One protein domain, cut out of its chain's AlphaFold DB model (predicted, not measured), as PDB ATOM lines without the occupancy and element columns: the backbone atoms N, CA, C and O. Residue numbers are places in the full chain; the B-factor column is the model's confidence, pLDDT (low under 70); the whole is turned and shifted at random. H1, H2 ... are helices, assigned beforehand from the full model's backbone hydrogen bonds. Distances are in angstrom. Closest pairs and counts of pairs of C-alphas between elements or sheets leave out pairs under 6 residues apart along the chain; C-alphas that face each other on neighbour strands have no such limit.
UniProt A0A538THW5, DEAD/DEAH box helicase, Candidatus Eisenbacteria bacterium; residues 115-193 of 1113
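What this domain is: This is residues 115 to 193 of the 1113 residues of the protein "DEAD/DEAH box helicase" of Candidatus Eisenbacteria bacterium (UniProt A0A538THW5). Two helices, H1 and H2, lie side by side as an antiparallel helical hairpin, and two shorter helices are set over one side of it, H4 meeting H1 with its last residue, Ile 177, at a steep tilt, and H3 near H2. The long loop of residues 129 to 140 lies at one end of the hairpin, and the tail of residues 178 to 193 runs to the opposite end. The printed part has 79 residues, with four named helices in the order H1, H2, H3, H4 and no named strand; its class is all helix, though under half of the residues, 32 of 79, are in named elements. It is compact, with a radius of gyration of the C-alphas of 12.3 A, and only just elongated, spanning 36 by 23 by 19 A.

Where its parts are: H1, residues 121 to 128, begins at C-alpha 121 (-13.471, 19.330, 13.042) and is 10.2 A long. H2, residues 141 to 153, is the longest, 18.8 A, and ends at C-alpha 153 (-16.910, 22.658, 22.581). H3, residues 161 to 164, measures 5.3 A. H4, residues 171 to 177, measures 10.1 A and ends at C-alpha 177 (-9.662, 12.978, 13.291).

How they stand to each other: H1 and H2 form a hairpin and touch, at a shallow tilt of 16 degrees, opposite ways; their closest C-alphas, of Lys 121 and Val 151, are 6.5 A apart. H4 touches H1 at a steep tilt of 61 degrees, opposite ways, with the closest C-alphas, of Ala 124 and Ile 177, 4.5 A apart. H2 and H3 are close but not clearly touching: their closest C-alphas, of Leu 147 and Leu 162, are 7.9 A apart. H1 and H3, H2 and H4, and H3 and H4 are apart. In H1, H2 and H4 every O i to N i+4 pair is within hydrogen-bond range; H3 is too short for such a pair.

The domain as a whole: The two C-alphas farthest apart, of Gly 140 and Thr 187, are 35.8 A apart. The printed part has no cut. The link from H1 to H2, 12 residues, is long; those from H2 to H3 and H3 to H4 are short. The mean pLDDT of the printed part is 72.1, and residues under 70 are 126, 129 to 140, 171 to 172 and 181 to 193.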
ATOM      1  N   ARG A 115       0.825  19.736  13.456       83.31
ATOM      2  CA  ARG A 115      -0.576  19.755  12.980       83.31
ATOM      3  C   ARG A 115      -1.368  18.517  13.414       83.31
ATOM      4  O   ARG A 115      -2.518  18.655  13.807       83.31
ATOM      5  N   GLN A 116      -0.725  17.353  13.431       82.00
ATOM      6  CA  GLN A 116      -1.296  16.071  13.844       82.00
ATOM      7  C   GLN A 116      -1.752  16.009  15.306       82.00
ATOM      8  O   GLN A 116      -2.421  15.059  15.682       82.00
ATOM      9  N   ASN A 117      -1.395  16.995  16.130       86.88
ATOM     10  CA  ASN A 117      -1.837  17.099  17.521       86.88
ATOM     11  C   ASN A 117      -3.078  17.985  17.680       86.88
ATOM     12  O   ASN A 117      -3.548  18.163  18.798       86.88
ATOM     13  N   TYR A 118      -3.595  18.551  16.587       88.69
ATOM     14  CA  TYR A 118      -4.797  19.371  16.603       88.69
ATOM     15  C   TYR A 118      -5.935  18.668  15.881       88.69
ATOM     16  O   TYR A 118      -5.754  18.101  14.805       88.69
ATOM     17  N   LEU A 119      -7.132  18.787  16.430       88.31
ATOM     18  CA  LEU A 119      -8.380  18.340  15.847       88.31
ATOM     19  C   LEU A 119      -8.615  18.971  14.473       88.31
ATOM     20  O   LEU A 119      -8.450  20.177  14.269       88.31
ATOM     21  N   CYS A 120      -9.071  18.158  13.529       83.06
ATOM     22  CA  CYS A 120      -9.737  18.625  12.326       83.06
ATOM     23  C   CYS A 120     -11.242  18.381  12.482       83.06
ATOM     24  O   CYS A 120     -11.694  17.254  12.295       83.06
ATOM     25  N   LYS A 121     -12.016  19.433  12.803       79.12
ATOM     26  CA  LYS A 121     -13.471  19.330  13.042       79.12
ATOM     27  C   LYS A 121     -14.190  18.576  11.922       79.12
ATOM     28  O   LYS A 121     -14.827  17.570  12.189       79.12
ATOM     29  N   ARG A 122     -13.927  18.956  10.669       74.38
ATOM     30  CA  ARG A 122     -14.464  18.294   9.469       74.38
ATOM     31  C   ARG A 122     -14.228  16.780   9.457       74.38
ATOM     32  O   ARG A 122     -15.140  16.005   9.192       74.38
ATOM     33  N   ARG A 123     -12.995  16.343   9.733       76.12
ATOM     34  CA  ARG A 123     -12.644  14.914   9.725       76.12
ATOM     35  C   ARG A 123     -13.267  14.179  10.908       76.12
ATOM     36  O   ARG A 123     -13.732  13.056  10.746       76.12
ATOM     37  N   ALA A 124     -13.300  14.816  12.075       78.75
ATOM     38  CA  ALA A 124     -13.939  14.268  13.263       78.75
ATOM     39  C   ALA A 124     -15.451  14.095  13.070       78.75
ATOM     40  O   ALA A 124     -15.970  13.016  13.331       78.75
ATOM     41  N   GLU A 125     -16.136  15.103  12.532       75.50
ATOM     42  CA  GLU A 125     -17.561  15.061  12.185       75.50
ATOM     43  C   GLU A 125     -17.844  13.971  11.145       75.50
ATOM     44  O   GLU A 125     -18.700  13.115  11.363       75.50
ATOM     45  N   ALA A 126     -17.062  13.907  10.061       69.44
ATOM     46  CA  ALA A 126     -17.190  12.856   9.050       69.44
ATOM     47  C   ALA A 126     -16.993  11.442   9.629       69.44
ATOM     48  O   ALA A 126     -17.636  10.488   9.175       69.44
ATOM     49  N   ARG A 127     -16.124  11.298  10.640       71.81
ATOM     50  CA  ARG A 127     -15.887  10.032  11.341       71.81
ATOM     51  C   ARG A 127     -17.017   9.695  12.316       71.81
ATOM     52  O   ARG A 127     -17.434   8.541  12.345       71.81
ATOM     53  N   LEU A 128     -17.539  10.680  13.050       72.06
ATOM     54  CA  LEU A 128     -18.685  10.554  13.964       72.06
ATOM     55  C   LEU A 128     -19.988  10.201  13.226       72.06
ATOM     56  O   LEU A 128     -20.832   9.504  13.783       72.06
ATOM     57  N   MET A 129     -20.118  10.594  11.956       66.31
ATOM     58  CA  MET A 129     -21.217  10.197  11.061       66.31
ATOM     59  C   MET A 129     -21.119   8.739  10.566       66.31
ATOM     60  O   MET A 129     -21.973   8.289   9.801       66.31
ATOM     61  N   GLN A 130     -20.105   7.977  10.998       67.19
ATOM     62  CA  GLN A 130     -19.929   6.551  10.690       67.19
ATOM     63  C   GLN A 130     -19.865   5.702  11.980       67.19
ATOM     64  O   GLN A 130     -18.808   5.147  12.299       67.19
ATOM     65  N   PRO A 131     -20.982   5.560  12.729       55.41
ATOM     66  CA  PRO A 131     -20.994   4.920  14.049       55.41
ATOM     67  C   PRO A 131     -20.555   3.452  14.028       55.41
ATOM     68  O   PRO A 131     -19.959   2.988  14.990       55.41
ATOM     69  N   ALA A 132     -20.787   2.737  12.920       56.00
ATOM     70  CA  ALA A 132     -20.471   1.310  12.765       56.00
ATOM     71  C   ALA A 132     -18.983   0.962  12.973       56.00
ATOM     72  O   ALA A 132     -18.651  -0.165  13.314       56.00
ATOM     73  N   LEU A 133     -18.092   1.939  12.815       52.78
ATOM     74  CA  LEU A 133     -16.647   1.762  12.919       52.78
ATOM     75  C   LEU A 133     -16.087   2.053  14.332       52.78
ATOM     76  O   LEU A 133     -14.878   1.950  14.533       52.78
ATOM     77  N   PHE A 134     -16.924   2.471  15.291       58.41
ATOM     78  CA  PHE A 134     -16.539   2.641  16.702       58.41
ATOM     79  C   PHE A 134     -16.613   1.322  17.505       58.41
ATOM     80  O   PHE A 134     -15.657   1.039  18.230       58.41
ATOM     81  N   PRO A 135     -17.643   0.464  17.331       47.41
ATOM     82  CA  PRO A 135     -17.686  -0.871  17.932       47.41
ATOM     83  C   PRO A 135     -16.539  -1.781  17.476       47.41
ATOM     84  O   PRO A 135     -15.953  -2.476  18.300       47.41
ATOM     85  N   GLU A 136     -16.160  -1.739  16.191       49.28
ATOM     86  CA  GLU A 136     -15.005  -2.490  15.658       49.28
ATOM     87  C   GLU A 136     -13.666  -2.032  16.263       49.28
ATOM     88  O   GLU A 136     -12.711  -2.803  16.322       49.28
ATOM     89  N   ALA A 137     -13.600  -0.792  16.757       50.91
ATOM     90  CA  ALA A 137     -12.458  -0.251  17.490       50.91
ATOM     91  C   ALA A 137     -12.519  -0.531  19.007       50.91
ATOM     92  O   ALA A 137     -11.650  -0.063  19.741       50.91
ATOM     93  N   GLY A 138     -13.531  -1.271  19.484       54.12
ATOM     94  CA  GLY A 138     -13.725  -1.599  20.900       54.12
ATOM     95  C   GLY A 138     -14.267  -0.448  21.759       54.12
ATOM     96  O   GLY A 138     -14.178  -0.515  22.982       54.12
ATOM     97  N   LEU A 139     -14.815   0.612  21.150       61.91
ATOM     98  CA  LEU A 139     -15.272   1.816  21.853       61.91
ATOM     99  C   LEU A 139     -16.797   1.786  22.064       61.91
ATOM    100  O   LEU A 139     -17.560   1.648  21.110       61.91
ATOM    101  N   GLY A 140     -17.247   1.930  23.316       66.88
ATOM    102  CA  GLY A 140     -18.674   1.978  23.670       66.88
ATOM    103  C   GLY A 140     -19.362   3.302  23.300       66.88
ATOM    104  O   GLY A 140     -18.710   4.336  23.152       66.88
ATOM    105  N   GLU A 141     -20.695   3.292  23.213       71.38
ATOM    106  CA  GLU A 141     -21.537   4.445  22.824       71.38
ATOM    107  C   GLU A 141     -21.297   5.697  23.692       71.38
ATOM    108  O   GLU A 141     -21.257   6.821  23.193       71.38
ATOM    109  N   ALA A 142     -20.994   5.501  24.979       73.12
ATOM    110  CA  ALA A 142     -20.645   6.573  25.911       73.12
ATOM    111  C   ALA A 142     -19.361   7.340  25.529       73.12
ATOM    112  O   ALA A 142     -19.257   8.538  25.794       73.12
ATOM    113  N   VAL A 143     -18.376   6.680  24.908       75.44
ATOM    114  CA  VAL A 143     -17.129   7.332  24.465       75.44
ATOM    115  C   VAL A 143     -17.382   8.180  23.218       75.44
ATOM    116  O   VAL A 143     -16.844   9.281  23.106       75.44
ATOM    117  N   ALA A 144     -18.243   7.709  22.312       75.56
ATOM    118  CA  ALA A 144     -18.634   8.455  21.120       75.56
ATOM    119  C   ALA A 144     -19.391   9.749  21.469       75.56
ATOM    120  O   ALA A 144     -19.138  10.782  20.851       75.56
ATOM    121  N   GLU A 145     -20.259   9.721  22.487       81.06
ATOM    122  CA  GLU A 145     -20.960  10.917  22.975       81.06
ATOM    123  C   GLU A 145     -19.993  11.945  23.577       81.06
ATOM    124  O   GLU A 145     -20.019  13.122  23.218       81.06
ATOM    125  N   LYS A 146     -19.070  11.491  24.436       83.06
ATOM    126  CA  LYS A 146     -18.029  12.355  25.012       83.06
ATOM    127  C   LYS A 146     -17.145  12.979  23.931       83.06
ATOM    128  O   LYS A 146     -16.855  14.171  23.992       83.06
ATOM    129  N   LEU A 147     -16.753  12.193  22.925       84.12
ATOM    130  CA  LEU A 147     -15.974  12.683  21.790       84.12
ATOM    131  C   LEU A 147     -16.757  13.729  20.985       84.12
ATOM    132  O   LEU A 147     -16.190  14.761  20.636       84.12
ATOM    133  N   ARG A 148     -18.052  13.504  20.719       85.88
ATOM    134  CA  ARG A 148     -18.917  14.466  20.015       85.88
ATOM    135  C   ARG A 148     -19.025  15.784  20.778       85.88
ATOM    136  O   ARG A 148     -18.789  16.840  20.196       85.88
ATOM    137  N   SER A 149     -19.295  15.706  22.080       86.69
ATOM    138  CA  SER A 149     -19.358  16.874  22.962       86.69
ATOM    139  C   SER A 149     -18.044  17.664  22.953       86.69
ATOM    140  O   SER A 149     -18.059  18.887  22.800       86.69
ATOM    141  N   TRP A 150     -16.899  16.977  23.029       90.12
ATOM    142  CA  TRP A 150     -15.585  17.618  22.980       90.12
ATOM    143  C   TRP A 150     -15.293  18.292  21.631       90.12
ATOM    144  O   TRP A 150     -14.842  19.435  21.612       90.12
ATOM    145  N   VAL A 151     -15.585  17.632  20.503       87.69
ATOM    146  CA  VAL A 151     -15.382  18.191  19.149       87.69
ATOM    147  C   VAL A 151     -16.133  19.514  18.959       87.69
ATOM    148  O   VAL A 151     -15.620  20.443  18.325       87.69
ATOM    149  N   GLU A 152     -17.333  19.610  19.527       85.62
ATOM    150  CA  GLU A 152     -18.171  20.802  19.451       85.62
ATOM    151  C   GLU A 152     -17.620  21.950  20.317       85.62
ATOM    152  O   GLU A 152     -17.500  23.079  19.829       85.62
ATOM    153  N   HIS A 153     -17.193  21.652  21.549       86.25
ATOM    154  CA  HIS A 153     -16.910  22.658  22.581       86.25
ATOM    155  C   HIS A 153     -15.425  22.950  22.838       86.25
ATOM    156  O   HIS A 153     -15.117  23.905  23.553       86.25
ATOM    157  N   THR A 154     -14.492  22.164  22.291       88.44
ATOM    158  CA  THR A 154     -13.061  22.362  22.566       88.44
ATOM    159  C   THR A 154     -12.595  23.754  22.142       88.44
ATOM    160  O   THR A 154     -12.792  24.204  21.005       88.44
ATOM    161  N   ALA A 155     -11.960  24.449  23.087       83.88
ATOM    162  CA  ALA A 155     -11.442  25.785  22.866       83.88
ATOM    163  C   ALA A 155     -10.137  25.737  22.076       83.88
ATOM    164  O   ALA A 155      -9.989  26.544  21.162       83.88
ATOM    165  N   THR A 156      -9.217  24.809  22.377       85.19
ATOM    166  CA  THR A 156      -7.876  24.732  21.763       85.19
ATOM    167  C   THR A 156      -7.799  23.726  20.614       85.19
ATOM    168  O   THR A 156      -7.016  23.926  19.683       85.19
ATOM    169  N   GLY A 157      -8.640  22.688  20.654       88.25
ATOM    170  CA  GLY A 157      -8.623  21.562  19.728       88.25
ATOM    171  C   GLY A 157      -7.393  20.673  19.860       88.25
ATOM    172  O   GLY A 157      -7.087  19.952  18.916       88.25
ATOM    173  N   GLU A 158      -6.652  20.732  20.962       89.19
ATOM    174  CA  GLU A 158      -5.509  19.852  21.187       89.19
ATOM    175  C   GLU A 158      -5.963  18.434  21.539       89.19
ATOM    176  O   GLU A 158      -6.718  18.228  22.481       89.19
ATOM    177  N   LEU A 159      -5.472  17.434  20.805       86.88
ATOM    178  CA  LEU A 159      -5.865  16.035  21.015       86.88
ATOM    179  C   LEU A 159      -5.453  15.494  22.391       86.88
ATOM    180  O   LEU A 159      -6.054  14.535  22.862       86.88
ATOM    181  N   ASP A 160      -4.456  16.106  23.037       82.38
ATOM    182  CA  ASP A 160      -4.027  15.724  24.385       82.38
ATOM    183  C   ASP A 160      -5.146  16.002  25.434       82.38
ATOM    184  O   ASP A 160      -5.188  15.322  26.457       82.38
ATOM    185  N   GLU A 161      -6.115  16.898  25.154       85.44
ATOM    186  CA  GLU A 161      -7.301  17.148  26.009       85.44
ATOM    187  C   GLU A 161      -8.182  15.894  26.177       85.44
ATOM    188  O   GLU A 161      -8.867  15.737  27.188       85.44
ATOM    189  N   LEU A 162      -8.162  14.971  25.208       83.69
ATOM    190  CA  LEU A 162      -8.947  13.734  25.267       83.69
ATOM    191  C   LEU A 162      -8.533  12.855  26.453       83.69
ATOM    192  O   LEU A 162      -9.389  12.242  27.093       83.69
ATOM    193  N   ILE A 163      -7.241  12.848  26.787       75.94
ATOM    194  CA  ILE A 163      -6.703  12.077  27.911       75.94
ATOM    195  C   ILE A 163      -7.245  12.633  29.234       75.94
ATOM    196  O   ILE A 163      -7.674  11.860  30.090       75.94
ATOM    197  N   GLU A 164      -7.305  13.961  29.386       74.06
ATOM    198  CA  GLU A 164      -7.862  14.621  30.578       74.06
ATOM    199  C   GLU A 164      -9.365  14.330  30.755       74.06
ATOM    200  O   GLU A 164      -9.870  14.284  31.876       74.06
ATOM    201  N   LEU A 165     -10.072  14.051  29.656       77.81
ATOM    202  CA  LEU A 165     -11.484  13.653  29.645       77.81
ATOM    203  C   LEU A 165     -11.704  12.138  29.828       77.81
ATOM    204  O   LEU A 165     -12.850  11.670  29.814       77.81
ATOM    205  N   GLY A 166     -10.627  11.363  29.998       75.12
ATOM    206  CA  GLY A 166     -10.672   9.905  30.109       75.12
ATOM    207  C   GLY A 166     -11.104   9.213  28.812       75.12
ATOM    208  O   GLY A 166     -11.741   8.161  28.859       75.12
ATOM    209  N   ILE A 167     -10.824   9.831  27.662       79.94
ATOM    210  CA  ILE A 167     -11.108   9.303  26.328       79.94
ATOM    211  C   ILE A 167      -9.794   8.780  25.739       79.94
ATOM    212  O   ILE A 167      -8.985   9.549  25.225       79.94
ATOM    213  N   ASP A 168      -9.599   7.465  25.791       75.00
ATOM    214  CA  ASP A 168      -8.459   6.806  25.153       75.00
ATOM    215  C   ASP A 168      -8.869   6.276  23.774       75.00
ATOM    216  O   ASP A 168      -9.686   5.357  23.655       75.00
ATOM    217  N   LEU A 169      -8.365   6.913  22.716       75.06
ATOM    218  CA  LEU A 169      -8.664   6.530  21.338       75.06
ATOM    219  C   LEU A 169      -7.478   5.777  20.728       75.06
ATOM    220  O   LEU A 169      -6.337   6.229  20.845       75.06
ATOM    221  N   PRO A 170      -7.729   4.709  19.946       71.25
ATOM    222  CA  PRO A 170      -6.675   4.047  19.195       71.25
ATOM    223  C   PRO A 170      -5.913   5.037  18.290       71.25
ATOM    224  O   PRO A 170      -6.545   5.875  17.637       71.25
ATOM    225  N   PRO A 171      -4.580   4.905  18.132       69.06
ATOM    226  CA  PRO A 171      -3.772   5.821  17.317       69.06
ATOM    227  C   PRO A 171      -4.260   5.991  15.873       69.06
ATOM    228  O   PRO A 171      -4.136   7.066  15.289       69.06
ATOM    229  N   ALA A 172      -4.841   4.936  15.290       65.56
ATOM    230  CA  ALA A 172      -5.439   4.993  13.959       65.56
ATOM    231  C   ALA A 172      -6.615   5.981  13.904       65.56
ATOM    232  O   ALA A 172      -6.681   6.798  12.989       65.56
ATOM    233  N   LEU A 173      -7.484   5.960  14.919       72.62
ATOM    234  CA  LEU A 173      -8.637   6.849  15.018       72.62
ATOM    235  C   LEU A 173      -8.216   8.291  15.334       72.62
ATOM    236  O   LEU A 173      -8.746   9.218  14.727       72.62
ATOM    237  N   LEU A 174      -7.214   8.491  16.200       77.81
ATOM    238  CA  LEU A 174      -6.614   9.815  16.422       77.81
ATOM    239  C   LEU A 174      -6.083  10.407  15.114       77.81
ATOM    240  O   LEU A 174      -6.396  11.546  14.768       77.81
ATOM    241  N   ALA A 175      -5.341   9.616  14.336       72.00
ATOM    242  CA  ALA A 175      -4.829  10.040  13.038       72.00
ATOM    243  C   ALA A 175      -5.943  10.323  12.014       72.00
ATOM    244  O   ALA A 175      -5.708  11.071  11.060       72.00
ATOM    245  N   ASP A 176      -7.127   9.732  12.184       73.69
ATOM    246  CA  ASP A 176      -8.285   9.949  11.317       73.69
ATOM    247  C   ASP A 176      -9.013  11.262  11.619       73.69
ATOM    248  O   ASP A 176      -9.523  11.874  10.683       73.69
ATOM    249  N   ILE A 177      -9.010  11.724  12.872       78.19
ATOM    250  CA  ILE A 177      -9.662  12.978  13.291       78.19
ATOM    251  C   ILE A 177      -8.698  14.174  13.374       78.19
ATOM    252  O   ILE A 177      -9.137  15.323  13.405       78.19
ATOM    253  N   ALA A 178      -7.386  13.931  13.393       83.44
ATOM    254  CA  ALA A 178      -6.352  14.962  13.469       83.44
ATOM    255  C   ALA A 178      -6.258  15.841  12.206       83.44
ATOM    256  O   ALA A 178      -6.675  15.470  11.110       83.44
ATOM    257  N   SER A 179      -5.632  17.010  12.319       80.69
ATOM    258  CA  SER A 179      -5.193  17.814  11.176       80.69
ATOM    259  C   SER A 179      -3.924  17.214  10.574       80.69
ATOM    260  O   SER A 179      -3.000  16.854  11.289       80.69
ATOM    261  N   ASP A 180      -3.840  17.132   9.252       72.44
ATOM    262  CA  ASP A 180      -2.736  16.450   8.565       72.44
ATOM    263  C   ASP A 180      -2.068  17.395   7.547       72.44
ATOM    264  O   ASP A 180      -2.783  18.021   6.762       72.44
ATOM    265  N   PRO A 181      -0.732  17.562   7.564       61.06
ATOM    266  CA  PRO A 181      -0.021  18.474   6.666       61.06
ATOM    267  C   PRO A 181      -0.261  18.213   5.178       61.06
ATOM    268  O   PRO A 181      -0.320  19.169   4.412       61.06
ATOM    269  N   LEU A 182      -0.431  16.949   4.785       55.91
ATOM    270  CA  LEU A 182      -0.613  16.546   3.391       55.91
ATOM    271  C   LEU A 182      -2.066  16.715   2.939       55.91
ATOM    272  O   LEU A 182      -2.314  16.933   1.762       55.91
ATOM    273  N   LEU A 183      -3.022  16.651   3.875       57.50
ATOM    274  CA  LEU A 183      -4.471  16.680   3.605       57.50
ATOM    275  C   LEU A 183      -5.132  18.038   3.844       57.50
ATOM    276  O   LEU A 183      -6.312  18.228   3.544       57.50
ATOM    277  N   CYS A 184      -4.417  18.983   4.452       63.22
ATOM    278  CA  CYS A 184      -4.970  20.290   4.774       63.22
ATOM    279  C   CYS A 184      -4.902  21.225   3.563       63.22
ATOM    280  O   CYS A 184      -3.859  21.801   3.270       63.22
ATOM    281  N   SER A 185      -6.048  21.448   2.922       53.41
ATOM    282  CA  SER A 185      -6.204  22.447   1.863       53.41
ATOM    283  C   SER A 185      -5.947  23.873   2.387       53.41
ATOM    284  O   SER A 185      -6.413  24.278   3.464       53.41
ATOM    285  N   ALA A 186      -5.173  24.655   1.627       50.88
ATOM    286  CA  ALA A 186      -4.892  26.055   1.941       50.88
ATOM    287  C   ALA A 186      -6.164  26.916   1.862       50.88
ATOM    288  O   ALA A 186      -6.324  27.818   2.684       50.88
ATOM    289  N   THR A 187      -7.072  26.575   0.945       47.97
ATOM    290  CA  THR A 187      -8.273  27.335   0.576       47.97
ATOM    291  C   THR A 187      -9.551  26.861   1.271       47.97
ATOM    292  O   THR A 187     -10.419  27.688   1.522       47.97
ATOM    293  N   ALA A 188      -9.678  25.576   1.632       51.22
ATOM    294  CA  ALA A 188     -10.918  25.039   2.224       51.22
ATOM    295  C   ALA A 188     -11.037  25.210   3.755       51.22
ATOM    296  O   ALA A 188     -12.114  25.061   4.322       51.22
ATOM    297  N   CYS A 189      -9.939  25.503   4.455       60.09
ATOM    298  CA  CYS A 189      -9.920  25.647   5.915       60.09
ATOM    299  C   CYS A 189      -9.363  27.015   6.306       60.09
ATOM    300  O   CYS A 189      -8.147  27.168   6.416       60.09
ATOM    301  N   ASP A 190     -10.215  28.012   6.520       55.44
ATOM    302  CA  ASP A 190      -9.794  29.331   6.991       55.44
ATOM    303  C   ASP A 190      -9.751  29.409   8.534       55.44
ATOM    304  O   ASP A 190     -10.288  28.581   9.268       55.44
ATOM    305  N   ALA A 191      -9.067  30.424   9.052       51.03
ATOM    306  CA  ALA A 191      -9.120  30.871  10.435       51.03
ATOM    307  C   ALA A 191     -10.545  30.988  10.978       51.03
ATOM    308  O   ALA A 191     -10.820  30.561  12.099       51.03
ATOM    309  N   ALA A 192     -11.408  31.589  10.160       49.06
ATOM    310  CA  ALA A 192     -12.785  31.907  10.481       49.06
ATOM    311  C   ALA A 192     -13.675  30.655  10.547       49.06
ATOM    312  O   ALA A 192     -14.700  30.685  11.217       49.06
ATOM    313  N   THR A 193     -13.264  29.542   9.923       56.44
ATOM    314  CA  THR A 193     -14.013  28.275   9.911       56.44
ATOM    315  C   THR A 193     -13.616  27.305  11.035       56.44
ATOM    316  O   THR A 193     -14.102  26.180  11.075       56.44
TER     317      THR A 193